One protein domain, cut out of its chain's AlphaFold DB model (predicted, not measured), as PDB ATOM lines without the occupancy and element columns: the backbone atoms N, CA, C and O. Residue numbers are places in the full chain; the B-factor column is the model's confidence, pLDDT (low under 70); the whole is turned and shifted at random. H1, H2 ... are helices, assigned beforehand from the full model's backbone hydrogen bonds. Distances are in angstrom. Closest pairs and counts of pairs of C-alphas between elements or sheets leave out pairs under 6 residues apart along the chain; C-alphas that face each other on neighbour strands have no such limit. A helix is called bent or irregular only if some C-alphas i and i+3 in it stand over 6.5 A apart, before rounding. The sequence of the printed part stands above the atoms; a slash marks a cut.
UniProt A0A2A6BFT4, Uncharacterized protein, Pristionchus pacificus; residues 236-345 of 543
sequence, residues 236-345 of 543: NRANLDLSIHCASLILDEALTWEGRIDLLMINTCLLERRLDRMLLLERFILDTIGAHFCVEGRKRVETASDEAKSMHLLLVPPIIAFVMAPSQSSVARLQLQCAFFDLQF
ATOM      1  N   ASN A 236      -1.214   3.916 -42.419       82.81
ATOM      2  CA  ASN A 236      -0.837   3.806 -43.822       82.81
ATOM      3  C   ASN A 236       0.095   2.595 -43.977       82.81
ATOM      4  O   ASN A 236       1.203   2.605 -43.433       82.81
ATOM      5  N   ARG A 237      -0.337   1.574 -44.722       88.00
ATOM      6  CA  ARG A 237       0.440   0.345 -44.941       88.00
ATOM      7  C   ARG A 237       1.659   0.561 -45.845       88.00
ATOM      8  O   ARG A 237       2.607  -0.201 -45.731       88.00
ATOM      9  N   ALA A 238       1.724   1.638 -46.635       88.12
ATOM     10  CA  ALA A 238       2.795   1.850 -47.616       88.12
ATOM     11  C   ALA A 238       4.228   1.833 -47.037       88.12
ATOM     12  O   ALA A 238       5.147   1.380 -47.715       88.12
ATOM     13  N   ASN A 239       4.438   2.289 -45.793       86.69
ATOM     14  CA  ASN A 239       5.748   2.184 -45.131       86.69
ATOM     15  C   ASN A 239       6.093   0.724 -44.793       86.69
ATOM     16  O   ASN A 239       7.225   0.291 -44.998       86.69
ATOM     17  N   LEU A 240       5.103  -0.037 -44.316       90.38
ATOM     18  CA  LEU A 240       5.244  -1.459 -44.031       90.38
ATOM     19  C   LEU A 240       5.487  -2.242 -45.325       90.38
ATOM     20  O   LEU A 240       6.470  -2.972 -45.397       90.38
ATOM     21  N   ASP A 241       4.673  -2.013 -46.360       91.50
ATOM     22  CA  ASP A 241       4.826  -2.612 -47.690       91.50
ATOM     23  C   ASP A 241       6.232  -2.346 -48.258       91.50
ATOM     24  O   ASP A 241       6.882  -3.264 -48.754       91.50
ATOM     25  N   LEU A 242       6.745  -1.113 -48.136       90.38
ATOM     26  CA  LEU A 242       8.093  -0.759 -48.587       90.38
ATOM     27  C   LEU A 242       9.191  -1.415 -47.734       90.38
ATOM     28  O   LEU A 242      10.199  -1.851 -48.290       90.38
ATOM     29  N   SER A 243       9.007  -1.529 -46.416       91.94
ATOM     30  CA  SER A 243       9.959  -2.215 -45.532       91.94
ATOM     31  C   SER A 243      10.028  -3.724 -45.807       91.94
ATOM     32  O   SER A 243      11.122  -4.265 -45.958       91.94
ATOM     33  N   ILE A 244       8.873  -4.379 -45.990       93.31
ATOM     34  CA  ILE A 244       8.757  -5.786 -46.393       93.31
ATOM     35  C   ILE A 244       9.355  -5.971 -47.789       93.31
ATOM     36  O   ILE A 244      10.107  -6.917 -48.005       93.31
ATOM     37  N   HIS A 245       9.102  -5.048 -48.721       92.88
ATOM     38  CA  HIS A 245       9.704  -5.091 -50.051       92.88
ATOM     39  C   HIS A 245      11.236  -4.998 -49.990       92.88
ATOM     40  O   HIS A 245      11.915  -5.855 -50.554       92.88
ATOM     41  N   CYS A 246      11.794  -4.030 -49.255       93.44
ATOM     42  CA  CYS A 246      13.243  -3.898 -49.076       93.44
ATOM     43  C   CYS A 246      13.865  -5.145 -48.431       93.44
ATOM     44  O   CYS A 246      14.885  -5.626 -48.919       93.44
ATOM     45  N   ALA A 247      13.240  -5.700 -47.388       93.25
ATOM     46  CA  ALA A 247      13.705  -6.930 -46.754       93.25
ATOM     47  C   ALA A 247      13.636  -8.128 -47.717       93.25
ATOM     48  O   ALA A 247      14.613  -8.864 -47.834       93.25
ATOM     49  N   SER A 248      12.541  -8.272 -48.476       93.25
ATOM     50  CA  SER A 248      12.372  -9.351 -49.463       93.25
ATOM     51  C   SER A 248      13.413  -9.299 -50.584       93.25
ATOM     52  O   SER A 248      13.847 -10.337 -51.058       93.25
ATOM     53  N   LEU A 249      13.888  -8.110 -50.971       92.75
ATOM     54  CA  LEU A 249      14.960  -7.974 -51.960       92.75
ATOM     55  C   LEU A 249      16.347  -8.387 -51.436       92.75
ATOM     56  O   LEU A 249      17.204  -8.729 -52.243       92.75
ATOM     57  N   ILE A 250      16.591  -8.322 -50.123       91.25
ATOM     58  CA  ILE A 250      17.892  -8.660 -49.515       91.25
ATOM     59  C   ILE A 250      17.921 -10.120 -49.058       91.25
ATOM     60  O   ILE A 250      18.895 -10.821 -49.337       91.25
ATOM     61  N   LEU A 251      16.871 -10.549 -48.352       90.62
ATOM     62  CA  LEU A 251      16.744 -11.860 -47.710       90.62
ATOM     63  C   LEU A 251      16.105 -12.921 -48.622       90.62
ATOM     64  O   LEU A 251      16.309 -14.109 -48.393       90.62
ATOM     65  N   ASP A 252      15.360 -12.508 -49.653       87.88
ATOM     66  CA  ASP A 252      14.663 -13.392 -50.599       87.88
ATOM     67  C   ASP A 252      13.811 -14.456 -49.872       87.88
ATOM     68  O   ASP A 252      12.963 -14.103 -49.044       87.88
ATOM     69  N   GLU A 253      14.052 -15.748 -50.117       84.75
ATOM     70  CA  GLU A 253      13.347 -16.865 -49.470       84.75
ATOM     71  C   GLU A 253      13.545 -16.934 -47.939       84.75
ATOM     72  O   GLU A 253      12.741 -17.571 -47.258       84.75
ATOM     73  N   ALA A 254      14.560 -16.264 -47.376       85.38
ATOM     74  CA  ALA A 254      14.789 -16.217 -45.928       85.38
ATOM     75  C   ALA A 254      13.862 -15.232 -45.186       85.38
ATOM     76  O   ALA A 254      13.786 -15.273 -43.958       85.38
ATOM     77  N   LEU A 255      13.113 -14.362 -45.886       89.25
ATOM     78  CA  LEU A 255      12.089 -13.533 -45.239       89.25
ATOM     79  C   LEU A 255      10.832 -14.365 -44.934       89.25
ATOM     80  O   LEU A 255       9.872 -14.395 -45.716       89.25
ATOM     81  N   THR A 256      10.838 -15.007 -43.766       88.12
ATOM     82  CA  THR A 256       9.702 -15.774 -43.246       88.12
ATOM     83  C   THR A 256       8.500 -14.882 -42.905       88.12
ATOM     84  O   THR A 256       8.530 -13.656 -43.043       88.12
ATOM     85  N   TRP A 257       7.402 -15.505 -42.473       85.75
ATOM     86  CA  TRP A 257       6.232 -14.781 -41.986       85.75
ATOM     87  C   TRP A 257       6.546 -13.999 -40.702       85.75
ATOM     88  O   TRP A 257       6.203 -12.822 -40.609       85.75
ATOM     89  N   GLU A 258       7.268 -14.620 -39.767       84.00
ATOM     90  CA  GLU A 258       7.690 -14.031 -38.494       84.00
ATOM     91  C   GLU A 258       8.465 -12.728 -38.736       84.00
ATOM     92  O   GLU A 258       8.064 -11.683 -38.231       84.00
ATOM     93  N   GLY A 259       9.443 -12.732 -39.649       86.56
ATOM     94  CA  GLY A 259      10.199 -11.525 -40.003       86.56
ATOM     95  C   GLY A 259       9.354 -10.386 -40.605       86.56
ATOM     96  O   GLY A 259       9.726  -9.214 -40.521       86.56
ATOM     97  N   ARG A 260       8.181 -10.678 -41.189       89.12
ATOM     98  CA  ARG A 260       7.223  -9.639 -41.625       89.12
ATOM     99  C   ARG A 260       6.425  -9.078 -40.451       89.12
ATOM    100  O   ARG A 260       6.113  -7.886 -40.457       89.12
ATOM    101  N   ILE A 261       6.106  -9.912 -39.460       86.50
ATOM    102  CA  ILE A 261       5.511  -9.475 -38.192       86.50
ATOM    103  C   ILE A 261       6.513  -8.620 -37.414       86.50
ATOM    104  O   ILE A 261       6.137  -7.546 -36.958       86.50
ATOM    105  N   ASP A 262       7.787  -9.002 -37.356       85.31
ATOM    106  CA  ASP A 262       8.832  -8.190 -36.727       85.31
ATOM    107  C   ASP A 262       8.957  -6.817 -37.395       85.31
ATOM    108  O   ASP A 262       8.944  -5.792 -36.717       85.31
ATOM    109  N   LEU A 263       8.963  -6.753 -38.734       88.56
ATOM    110  CA  LEU A 263       8.914  -5.470 -39.446       88.56
ATOM    111  C   LEU A 263       7.661  -4.656 -39.105       88.56
ATOM    112  O   LEU A 263       7.770  -3.439 -38.963       88.56
ATOM    113  N   LEU A 264       6.488  -5.281 -38.959       88.62
ATOM    114  CA  LEU A 264       5.270  -4.606 -38.499       88.62
ATOM    115  C   LEU A 264       5.458  -4.029 -37.088       88.62
ATOM    116  O   LEU A 264       5.190  -2.843 -36.907       88.62
ATOM    117  N   MET A 265       5.969  -4.819 -36.141       85.62
ATOM    118  CA  MET A 265       6.232  -4.411 -34.756       85.62
ATOM    119  C   MET A 265       7.237  -3.256 -34.678       85.62
ATOM    120  O   MET A 265       6.982  -2.245 -34.024       85.62
ATOM    121  N   ILE A 266       8.347  -3.342 -35.416       83.88
ATOM    122  CA  ILE A 266       9.362  -2.284 -35.462       83.88
ATOM    123  C   ILE A 266       8.782  -1.009 -36.101       83.88
ATOM    124  O   ILE A 266       8.998   0.080 -35.574       83.88
ATOM    125  N   ASN A 267       8.011  -1.114 -37.194       84.44
ATOM    126  CA  ASN A 267       7.368   0.036 -37.853       84.44
ATOM    127  C   ASN A 267       6.354   0.755 -36.953       84.44
ATOM    128  O   ASN A 267       6.260   1.985 -36.998       84.44
ATOM    129  N   THR A 268       5.580   0.003 -36.169       83.75
ATOM    130  CA  THR A 268       4.625   0.539 -35.187       83.75
ATOM    131  C   THR A 268       5.286   0.932 -33.866       83.75
ATOM    132  O   THR A 268       4.615   1.467 -32.987       83.75
ATOM    133  N   CYS A 269       6.601   0.717 -33.752       77.19
ATOM    134  CA  CYS A 269       7.413   0.963 -32.568       77.19
ATOM    135  C   CYS A 269       6.923   0.157 -31.329       77.19
ATOM    136  O   CYS A 269       7.175   0.543 -30.188       77.19
ATOM    137  N   LEU A 270       6.261  -0.990 -31.553       76.56
ATOM    138  CA  LEU A 270       5.935  -1.991 -30.533       76.56
ATOM    139  C   LEU A 270       7.200  -2.795 -30.194       76.56
ATOM    140  O   LEU A 270       7.563  -3.740 -30.886       76.56
ATOM    141  N   LEU A 271       7.902  -2.388 -29.133       60.41
ATOM    142  CA  LEU A 271       9.230  -2.899 -28.759       60.41
ATOM    143  C   LEU A 271       9.212  -4.264 -28.039       60.41
ATOM    144  O   LEU A 271       9.941  -4.467 -27.067       60.41
ATOM    145  N   GLU A 272       8.412  -5.209 -28.526       58.53
ATOM    146  CA  GLU A 272       8.311  -6.564 -27.974       58.53
ATOM    147  C   GLU A 272       9.122  -7.536 -28.834       58.53
ATOM    148  O   GLU A 272       8.867  -7.706 -30.025       58.53
ATOM    149  N   ARG A 273      10.182  -8.103 -28.252       52.78
ATOM    150  CA  ARG A 273      11.288  -8.715 -29.001       52.78
ATOM    151  C   ARG A 273      11.035 -10.181 -29.381       52.78
ATOM    152  O   ARG A 273      11.790 -11.046 -28.954       52.78
ATOM    153  N   ARG A 274      10.144 -10.436 -30.342       54.81
ATOM    154  CA  ARG A 274       9.994 -11.760 -31.004       54.81
ATOM    155  C   ARG A 274      11.203 -12.229 -31.847       54.81
ATOM    156  O   ARG A 274      11.132 -13.191 -32.604       54.81
ATOM    157  N   LEU A 275      12.358 -11.588 -31.688       54.50
ATOM    158  CA  LEU A 275      13.540 -11.730 -32.541       54.50
ATOM    159  C   LEU A 275      14.545 -12.793 -32.053       54.50
ATOM    160  O   LEU A 275      15.648 -12.898 -32.597       54.50
ATOM    161  N   ASP A 276      14.214 -13.560 -31.014       53.38
ATOM    162  CA  ASP A 276      15.148 -14.495 -30.366       53.38
ATOM    163  C   ASP A 276      15.249 -15.865 -31.072       53.38
ATOM    164  O   ASP A 276      16.104 -16.679 -30.724       53.38
ATOM    165  N   ARG A 277      14.436 -16.109 -32.114       57.59
ATOM    166  CA  ARG A 277      14.526 -17.300 -32.987       57.59
ATOM    167  C   ARG A 277      15.254 -17.062 -34.322       57.59
ATOM    168  O   ARG A 277      15.490 -18.027 -35.046       57.59
ATOM    169  N   MET A 278      15.592 -15.816 -34.665       66.94
ATOM    170  CA  MET A 278      16.200 -15.449 -35.956       66.94
ATOM    171  C   MET A 278      17.734 -15.463 -35.936       66.94
ATOM    172  O   MET A 278      18.356 -15.282 -34.887       66.94
ATOM    173  N   LEU A 279      18.367 -15.604 -37.109       80.31
ATOM    174  CA  LEU A 279      19.817 -15.421 -37.218       80.31
ATOM    175  C   LEU A 279      20.189 -13.950 -36.970       80.31
ATOM    176  O   LEU A 279      19.500 -13.030 -37.414       80.31
ATOM    177  N   LEU A 280      21.328 -13.719 -36.308       84.50
ATOM    178  CA  LEU A 280      21.782 -12.377 -35.910       84.50
ATOM    179  C   LEU A 280      21.868 -11.385 -37.086       84.50
ATOM    180  O   LEU A 280      21.532 -10.215 -36.919       84.50
ATOM    181  N   LEU A 281      22.286 -11.851 -38.269       87.94
ATOM    182  CA  LEU A 281      22.348 -11.033 -39.485       87.94
ATOM    183  C   LEU A 281      20.952 -10.647 -39.994       87.94
ATOM    184  O   LEU A 281      20.724  -9.493 -40.345       87.94
ATOM    185  N   GLU A 282      20.016 -11.596 -40.030       88.31
ATOM    186  CA  GLU A 282      18.646 -11.355 -40.494       88.31
ATOM    187  C   GLU A 282      17.953 -10.355 -39.566       88.31
ATOM    188  O   GLU A 282      17.443  -9.338 -40.031       88.31
ATOM    189  N   ARG A 283      18.050 -10.583 -38.248       85.81
ATOM    190  CA  ARG A 283      17.596  -9.661 -37.197       85.81
ATOM    191  C   ARG A 283      18.169  -8.259 -37.393       85.81
ATOM    192  O   ARG A 283      17.412  -7.298 -37.443       85.81
ATOM    193  N   PHE A 284      19.485  -8.138 -37.576       87.94
ATOM    194  CA  PHE A 284      20.149  -6.853 -37.816       87.94
ATOM    195  C   PHE A 284      19.643  -6.139 -39.085       87.94
ATOM    196  O   PHE A 284      19.463  -4.916 -39.078       87.94
ATOM    197  N   ILE A 285      19.381  -6.880 -40.167       90.88
ATOM    198  CA  ILE A 285      18.806  -6.335 -41.404       90.88
ATOM    199  C   ILE A 285      17.376  -5.834 -41.153       90.88
ATOM    200  O   ILE A 285      17.071  -4.697 -41.518       90.88
ATOM    201  N   LEU A 286      16.518  -6.627 -40.500       89.75
ATOM    202  CA  LEU A 286      15.141  -6.231 -40.184       89.75
ATOM    203  C   LEU A 286      15.084  -5.030 -39.231       89.75
ATOM    204  O   LEU A 286      14.374  -4.068 -39.527       89.75
ATOM    205  N   ASP A 287      15.875  -5.039 -38.154       85.94
ATOM    206  CA  ASP A 287      16.001  -3.927 -37.204       85.94
ATOM    207  C   ASP A 287      16.413  -2.636 -37.927       85.94
ATOM    208  O   ASP A 287      15.790  -1.588 -37.743       85.94
ATOM    209  N   THR A 288      17.416  -2.701 -38.813       88.12
ATOM    210  CA  THR A 288      17.909  -1.527 -39.553       88.12
ATOM    211  C   THR A 288      16.878  -0.998 -40.558       88.12
ATOM    212  O   THR A 288      16.690   0.217 -40.668       88.12
ATOM    213  N   ILE A 289      16.178  -1.883 -41.278       90.69
ATOM    214  CA  ILE A 289      15.132  -1.496 -42.240       90.69
ATOM    215  C   ILE A 289      13.910  -0.929 -41.506       90.69
ATOM    216  O   ILE A 289      13.438   0.153 -41.851       90.69
ATOM    217  N   GLY A 290      13.401  -1.612 -40.480       86.56
ATOM    218  CA  GLY A 290      12.228  -1.180 -39.722       86.56
ATOM    219  C   GLY A 290      12.465   0.134 -38.967       86.56
ATOM    220  O   GLY A 290      11.628   1.040 -39.018       86.56
ATOM    221  N   ALA A 291      13.635   0.297 -38.334       81.94
ATOM    222  CA  ALA A 291      13.997   1.528 -37.629       81.94
ATOM    223  C   ALA A 291      14.097   2.745 -38.561       81.94
ATOM    224  O   ALA A 291      13.889   3.875 -38.116       81.94
ATOM    225  N   HIS A 292      14.362   2.540 -39.857       83.50
ATOM    226  CA  HIS A 292      14.305   3.615 -40.843       83.50
ATOM    227  C   HIS A 292      12.880   4.177 -41.010       83.50
ATOM    228  O   HIS A 292      12.694   5.382 -41.209       83.50
ATOM    229  N   PHE A 293      11.855   3.330 -40.902       78.56
ATOM    230  CA  PHE A 293      10.466   3.719 -41.139       78.56
ATOM    231  C   PHE A 293       9.711   4.157 -39.866       78.56
ATOM    232  O   PHE A 293       8.898   5.081 -39.972       78.56
ATOM    233  N   CYS A 294      10.038   3.627 -38.676       76.62
ATOM    234  CA  CYS A 294       9.559   4.158 -37.382       76.62
ATOM    235  C   CYS A 294      10.162   5.552 -37.096       76.62
ATOM    236  O   CYS A 294      11.372   5.770 -37.182       76.62
ATOM    237  N   VAL A 295       9.316   6.523 -36.727       62.72
ATOM    238  CA  VAL A 295       9.714   7.936 -36.516       62.72
ATOM    239  C   VAL A 295      10.707   8.095 -35.357       62.72
ATOM    240  O   VAL A 295      11.581   8.961 -35.404       62.72
ATOM    241  N   GLU A 296      10.603   7.248 -34.334       59.62
ATOM    242  CA  GLU A 296      11.535   7.225 -33.202       59.62
ATOM    243  C   GLU A 296      12.830   6.462 -33.518       59.62
ATOM    244  O   GLU A 296      13.894   6.821 -33.009       59.62
ATOM    245  N   GLY A 297      12.761   5.467 -34.411       54.66
ATOM    246  CA  GLY A 297      13.906   4.666 -34.850       54.66
ATOM    247  C   GLY A 297      14.979   5.498 -35.556       54.66
ATOM    248  O   GLY A 297      16.159   5.380 -35.221       54.66
ATOM    249  N   ARG A 298      14.578   6.425 -36.440       56.91
ATOM    250  CA  ARG A 298      15.503   7.309 -37.186       56.91
ATOM    251  C   ARG A 298      16.501   8.037 -36.281       56.91
ATOM    252  O   ARG A 298      17.689   8.077 -36.588       56.91
ATOM    253  N   LYS A 299      16.047   8.524 -35.120       52.72
ATOM    254  CA  LYS A 299      16.896   9.250 -34.157       52.72
ATOM    255  C   LYS A 299      18.005   8.390 -33.543       52.72
ATOM    256  O   LYS A 299      19.040   8.934 -33.185       52.72
ATOM    257  N   ARG A 300      17.800   7.072 -33.398       53.47
ATOM    258  CA  ARG A 300      18.821   6.142 -32.866       53.47
ATOM    259  C   ARG A 300      19.873   5.780 -33.915       53.47
ATOM    260  O   ARG A 300      21.017   5.502 -33.573       53.47
ATOM    261  N   VAL A 301      19.468   5.779 -35.182       54.75
ATOM    262  CA  VAL A 301      20.305   5.422 -36.331       54.75
ATOM    263  C   VAL A 301      21.262   6.563 -36.706       54.75
ATOM    264  O   VAL A 301      22.420   6.317 -37.028       54.75
ATOM    265  N   GLU A 302      20.812   7.817 -36.605       53.06
ATOM    266  CA  GLU A 302      21.610   9.006 -36.948       53.06
ATOM    267  C   GLU A 302      22.775   9.286 -35.972       53.06
ATOM    268  O   GLU A 302      23.771   9.888 -36.365       53.06
ATOM    269  N   THR A 303      22.707   8.823 -34.718       49.75
ATOM    270  CA  THR A 303      23.738   9.079 -33.686       49.75
ATOM    271  C   THR A 303      24.942   8.130 -33.714       49.75
ATOM    272  O   THR A 303      25.806   8.218 -32.846       49.75
ATOM    273  N   ALA A 304      25.008   7.199 -34.667       49.72
ATOM    274  CA  ALA A 304      25.948   6.073 -34.640       49.72
ATOM    275  C   ALA A 304      27.190   6.235 -35.555       49.72
ATOM    276  O   ALA A 304      27.957   5.292 -35.725       49.72
ATOM    277  N   SER A 305      27.375   7.394 -36.200       45.34
ATOM    278  CA  SER A 305      28.089   7.465 -37.490       45.34
ATOM    279  C   SER A 305      29.621   7.647 -37.474       45.34
ATOM    280  O   SER A 305      30.232   7.467 -38.532       45.34
ATOM    281  N   ASP A 306      30.252   8.035 -36.362       43.34
ATOM    282  CA  ASP A 306      31.558   8.724 -36.455       43.34
ATOM    283  C   ASP A 306      32.820   7.860 -36.260       43.34
ATOM    284  O   ASP A 306      33.904   8.298 -36.642       43.34
ATOM    285  N   GLU A 307      32.727   6.621 -35.762       46.81
ATOM    286  CA  GLU A 307      33.895   5.727 -35.627       46.81
ATOM    287  C   GLU A 307      33.560   4.279 -36.026       46.81
ATOM    288  O   GLU A 307      32.583   3.699 -35.558       46.81
ATOM    289  N   ALA A 308      34.393   3.660 -36.872       52.88
ATOM    290  CA  ALA A 308      34.158   2.342 -37.484       52.88
ATOM    291  C   ALA A 308      34.397   1.139 -36.538       52.88
ATOM    292  O   ALA A 308      34.976   0.130 -36.929       52.88
ATOM    293  N   LYS A 309      33.949   1.234 -35.282       63.66
ATOM    294  CA  LYS A 309      34.272   0.283 -34.201       63.66
ATOM    295  C   LYS A 309      33.493  -1.042 -34.233       63.66
ATOM    296  O   LYS A 309      33.749  -1.907 -33.403       63.66
ATOM    297  N   SER A 310      32.556  -1.239 -35.165       80.88
ATOM    298  CA  SER A 310      31.900  -2.543 -35.366       80.88
ATOM    299  C   SER A 310      31.331  -2.723 -36.776       80.88
ATOM    300  O   SER A 310      31.014  -1.753 -37.470       80.88
ATOM    301  N   MET A 311      31.120  -3.985 -37.173       87.38
ATOM    302  CA  MET A 311      30.450  -4.326 -38.436       87.38
ATOM    303  C   MET A 311      29.033  -3.755 -38.539       87.38
ATOM    304  O   MET A 311      28.605  -3.393 -39.633       87.38
ATOM    305  N   HIS A 312      28.329  -3.614 -37.414       85.69
ATOM    306  CA  HIS A 312      27.008  -2.990 -37.371       85.69
ATOM    307  C   HIS A 312      27.084  -1.529 -37.851       85.69
ATOM    308  O   HIS A 312      26.334  -1.135 -38.743       85.69
ATOM    309  N   LEU A 313      28.045  -0.746 -37.342       84.56
ATOM    310  CA  LEU A 313      28.240   0.655 -37.745       84.56
ATOM    311  C   LEU A 313      28.667   0.794 -39.212       84.56
ATOM    312  O   LEU A 313      28.261   1.737 -39.888       84.56
ATOM    313  N   LEU A 314      29.442  -0.163 -39.731       88.75
ATOM    314  CA  LEU A 314      29.803  -0.200 -41.150       88.75
ATOM    315  C   LEU A 314      28.611  -0.546 -42.055       88.75
ATOM    316  O   LEU A 314      28.525  -0.015 -43.162       88.75
ATOM    317  N   LEU A 315      27.701  -1.426 -41.631       91.00
ATOM    318  CA  LEU A 315      26.608  -1.932 -42.472       91.00
ATOM    319  C   LEU A 315      25.315  -1.109 -42.410       91.00
ATOM    320  O   LEU A 315      24.554  -1.119 -43.377       91.00
ATOM    321  N   VAL A 316      25.080  -0.344 -41.342       89.62
ATOM    322  CA  VAL A 316      23.901   0.531 -41.236       89.62
ATOM    323  C   VAL A 316      23.805   1.543 -42.403       89.62
ATOM    324  O   VAL A 316      22.764   1.569 -43.065       89.62
ATOM    325  N   PRO A 317      24.853   2.321 -42.760       88.88
ATOM    326  CA  PRO A 317      24.783   3.271 -43.875       88.88
ATOM    327  C   PRO A 317      24.424   2.664 -45.248       88.88
ATOM    328  O   PRO A 317      23.525   3.209 -45.897       88.88
ATOM    329  N   PRO A 318      25.041   1.561 -45.735       90.31
ATOM    330  CA  PRO A 318      24.649   0.966 -47.013       90.31
ATOM    331  C   PRO A 318      23.248   0.333 -46.992       90.31
ATOM    332  O   PRO A 318      22.579   0.390 -48.025       90.31
ATOM    333  N   ILE A 319      22.762  -0.191 -45.855       92.00
ATOM    334  CA  ILE A 319      21.366  -0.656 -45.733       92.00
ATOM    335  C   ILE A 319      20.397   0.525 -45.893       92.00
ATOM    336  O   ILE A 319      19.473   0.449 -46.698       92.00
ATOM    337  N   ILE A 320      20.624   1.654 -45.211       89.62
ATOM    338  CA  ILE A 320      19.764   2.850 -45.348       89.62
ATOM    339  C   ILE A 320      19.803   3.395 -46.779       89.62
ATOM    340  O   ILE A 320      18.762   3.717 -47.353       89.62
ATOM    341  N   ALA A 321      20.993   3.483 -47.379       88.50
ATOM    342  CA  ALA A 321      21.151   3.947 -48.756       88.50
ATOM    343  C   ALA A 321      20.404   3.047 -49.757       88.50
ATOM    344  O   ALA A 321      19.846   3.546 -50.733       88.50
ATOM    345  N   PHE A 322      20.355   1.736 -49.501       92.19
ATOM    346  CA  PHE A 322      19.534   0.797 -50.257       92.19
ATOM    347  C   PHE A 322      18.033   1.022 -50.036       92.19
ATOM    348  O   PHE A 322      17.301   1.123 -51.014       92.19
ATOM    349  N   VAL A 323      17.575   1.164 -48.787       90.75
ATOM    350  CA  VAL A 323      16.156   1.405 -48.454       90.75
ATOM    351  C   VAL A 323      15.622   2.683 -49.118       90.75
ATOM    352  O   VAL A 323      14.485   2.713 -49.585       90.75
ATOM    353  N   MET A 324      16.454   3.722 -49.230       88.12
ATOM    354  CA  MET A 324      16.119   4.968 -49.934       88.12
ATOM    355  C   MET A 324      16.058   4.831 -51.466       88.12
ATOM    356  O   MET A 324      15.389   5.628 -52.125       88.12
ATOM    357  N   ALA A 325      16.791   3.877 -52.046       87.88
ATOM    358  CA  ALA A 325      16.944   3.709 -53.492       87.88
ATOM    359  C   ALA A 325      17.186   2.227 -53.876       87.88
ATOM    360  O   ALA A 325      18.294   1.857 -54.297       87.88
ATOM    361  N   PRO A 326      16.163   1.359 -53.751       87.12
ATOM    362  CA  PRO A 326      16.302  -0.055 -54.072       87.12
ATOM    363  C   PRO A 326      16.460  -0.253 -55.585       87.12
ATOM    364  O   PRO A 326      15.689   0.259 -56.397       87.12
ATOM    365  N   SER A 327      17.487  -1.006 -55.979       87.31
ATOM    366  CA  SER A 327      17.797  -1.341 -57.373       87.31
ATOM    367  C   SER A 327      18.536  -2.678 -57.433       87.31
ATOM    368  O   SER A 327      19.202  -3.051 -56.472       87.31
ATOM    369  N   GLN A 328      18.476  -3.408 -58.551       82.25
ATOM    370  CA  GLN A 328      19.124  -4.728 -58.629       82.25
ATOM    371  C   GLN A 328      20.653  -4.681 -58.450       82.25
ATOM    372  O   GLN A 328      21.220  -5.601 -57.866       82.25
ATOM    373  N   SER A 329      21.327  -3.607 -58.882       79.75
ATOM    374  CA  SER A 329      22.760  -3.431 -58.610       79.75
ATOM    375  C   SER A 329      23.034  -3.138 -57.132       79.75
ATOM    376  O   SER A 329      23.989  -3.684 -56.580       79.75
ATOM    377  N   SER A 330      22.182  -2.345 -56.466       86.50
ATOM    378  CA  SER A 330      22.318  -2.091 -55.026       86.50
ATOM    379  C   SER A 330      21.950  -3.303 -54.159       86.50
ATOM    380  O   SER A 330      22.583  -3.459 -53.119       86.50
ATOM    381  N   VAL A 331      21.056  -4.204 -54.599       89.81
ATOM    382  CA  VAL A 331      20.814  -5.513 -53.945       89.81
ATOM    383  C   VAL A 331      22.094  -6.346 -53.913       89.81
ATOM    384  O   VAL A 331      22.582  -6.672 -52.835       89.81
ATOM    385  N   ALA A 332      22.668  -6.660 -55.081       87.50
ATOM    386  CA  ALA A 332      23.825  -7.557 -55.163       87.50
ATOM    387  C   ALA A 332      25.049  -6.994 -54.419       87.50
ATOM    388  O   ALA A 332      25.777  -7.731 -53.751       87.50
ATOM    389  N   ARG A 333      25.248  -5.670 -54.488       90.88
ATOM    390  CA  ARG A 333      26.268  -4.962 -53.709       90.88
ATOM    391  C   ARG A 333      26.018  -5.097 -52.206       90.88
ATOM    392  O   ARG A 333      26.940  -5.457 -51.482       90.88
ATOM    393  N   LEU A 334      24.789  -4.853 -51.745       92.94
ATOM    394  CA  LEU A 334      24.447  -4.925 -50.326       92.94
ATOM    395  C   LEU A 334      24.548  -6.353 -49.778       92.94
ATOM    396  O   LEU A 334      25.114  -6.535 -48.710       92.94
ATOM    397  N   GLN A 335      24.098  -7.371 -50.514       90.94
ATOM    398  CA  GLN A 335      24.254  -8.775 -50.114       90.94
ATOM    399  C   GLN A 335      25.736  -9.153 -49.932       90.94
ATOM    400  O   GLN A 335      26.098  -9.781 -48.938       90.94
ATOM    401  N   LEU A 336      26.618  -8.702 -50.835       90.31
ATOM    402  CA  LEU A 336      28.067  -8.879 -50.686       90.31
ATOM    403  C   LEU A 336      28.648  -8.095 -49.497       90.31
ATOM    404  O   LEU A 336      29.584  -8.578 -48.869       90.31
ATOM    405  N   GLN A 337      28.105  -6.920 -49.164       93.06
ATOM    406  CA  GLN A 337      28.494  -6.171 -47.964       93.06
ATOM    407  C   GLN A 337      28.040  -6.903 -46.687       93.06
ATOM    408  O   GLN A 337      28.852  -7.131 -45.791       93.06
ATOM    409  N   CYS A 338      26.784  -7.353 -46.624       92.31
ATOM    410  CA  CYS A 338      26.217  -8.125 -45.514       92.31
ATOM    411  C   CYS A 338      26.958  -9.447 -45.257       92.31
ATOM    412  O   CYS A 338      27.070  -9.854 -44.105       92.31
ATOM    413  N   ALA A 339      27.552 -10.070 -46.281       90.75
ATOM    414  CA  ALA A 339      28.397 -11.259 -46.121       90.75
ATOM    415  C   ALA A 339      29.664 -11.033 -45.258       90.75
ATOM    416  O   ALA A 339      30.307 -12.001 -44.859       90.75
ATOM    417  N   PHE A 340      30.025  -9.781 -44.945       93.38
ATOM    418  CA  PHE A 340      31.092  -9.447 -43.992       93.38
ATOM    419  C   PHE A 340      30.608  -9.274 -42.543       93.38
ATOM    420  O   PHE A 340      31.424  -9.003 -41.667       93.38
ATOM    421  N   PHE A 341      29.316  -9.433 -42.241       91.19
ATOM    422  CA  PHE A 341      28.813  -9.329 -40.864       91.19
ATOM    423  C   PHE A 341      29.537 -10.294 -39.906       91.19
ATOM    424  O   PHE A 341      29.903  -9.909 -38.796       91.19
ATOM    425  N   ASP A 342      29.865 -11.497 -40.385       88.50
ATOM    426  CA  ASP A 342      30.557 -12.538 -39.615       88.50
ATOM    427  C   ASP A 342      32.011 -12.204 -39.232       88.50
ATOM    428  O   ASP A 342      32.617 -12.947 -38.453       88.50
ATOM    429  N   LEU A 343      32.596 -11.117 -39.759       91.38
ATOM    430  CA  LEU A 343      33.948 -10.688 -39.378       91.38
ATOM    431  C   LEU A 343      34.052 -10.393 -37.880       91.38
ATOM    432  O   LEU A 343      35.078 -10.696 -37.277       91.38
ATOM    433  N   GLN A 344      32.988  -9.857 -37.276       86.12
ATOM    434  CA  GLN A 344      32.981  -9.483 -35.860       86.12
ATOM    435  C   GLN A 344      33.211 -10.676 -34.912       86.12
ATOM    436  O   GLN A 344      33.645 -10.465 -33.790       86.12
ATOM    437  N   PHE A 345      32.995 -11.910 -35.385       88.88
ATOM    438  CA  PHE A 345      33.190 -13.151 -34.626       88.88
ATOM    439  C   PHE A 345      34.543 -13.839 -34.893       88.88
ATOM    440  O   PHE A 345      34.746 -14.971 -34.465       88.88
TER     441      PHE A 345
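This is residues 236 to 345 of the 543 residues of an uncharacterized protein of Pristionchus pacificus (UniProt A0A2A6BFT4). A compact, rounded ball of helices is built round H4, with H1 and H2 packed on it as a loose three-helix bundle and the helical hairpin of H6 and H7 packed on H4 and H1. Short H5 makes a corner with one end of H4, H3 is a single irregular turn near H2 and H4, and H8 packs on the beginning of H6. The printed part has 110 residues with eight named helices, H1 to H8 in order, and no named strand; the class is all helix. The radius of gyration of the C-alphas is 13.1 A, and the spans are 34 by 29 by 29 A.

H1, residues 238 to 254, and H2, residues 257 to 267, form a helical hairpin, opposite ways at 37 degrees, only just a steep tilt; residues 239 to 244 of H1 touch H2, closest at the C-alphas of Ile 244 and Arg 260, 6.3 A. H4, residues 280 to 293, touches H1 at a shallow tilt of 17 degrees, opposite ways, and the C-alphas of Ser 243 and Ile 289 are closest at 6.2 A. H4 touches H2 at a steep tilt of 40 degrees, the same way, with the C-alphas of Ile 266 and Gly 290 closest at 5.3 A. H3, residues 274 to 277, is close to H2 but not clearly touching, the C-alphas of Asp 262 and Arg 274 being closest at 6.8 A. H5, residues 297 to 302, touches H4 only at the corner, about perpendicular at 80 degrees; the closest C-alphas, of Ala 291 and Gly 297, are 4.2 A apart. H6, residues 311 to 324, touches H4 at a steep tilt of 46 degrees, closest at the C-alphas of Thr 288 and Val 316, 6.6 A. H6 and H7, residues 328 to 338, form a helical hairpin at a shallow tilt of 14 degrees, the C-alphas of Phe 322 and Ser 330 being closest at 6.2 A. H7 touches residues 249 to 250 of H1, with the C-alphas of Ile 250 and Val 331 closest at 6.2 A. H8, residues 341 to 345, touches residues 311 to 315 of H6; the C-alphas of Met 311 and Phe 341 are closest at 5.8 A. Each O i to N i+4 pair is within hydrogen-bond range in H2, H5 and H7, against 11 of 13 in H1, 9 of 10 in H4, 8 of 10 in H6 and 0 of 1 in H8, where 2 of 2 O i to N i+3 pairs are; H3 is too short for such a pair.

H1 begins at C-alpha 238 (2.795, 1.850, -47.616), is 21.8 A long and has a kink of 66 degrees near residue 248. H2 is 15.4 A long, H4 20.4 A, H6 20.6 A and H7 15.3 A. H8 ends at C-alpha 345 (33.190, -13.151, -34.626).

The C-alphas of Asn 236 and Phe 345, the two farthest apart, are 39.1 A apart. The printed part has no cut and no long link. The mean pLDDT of the printed part is 80.9, with residues 271 to 278 and 295 to 309 under 70.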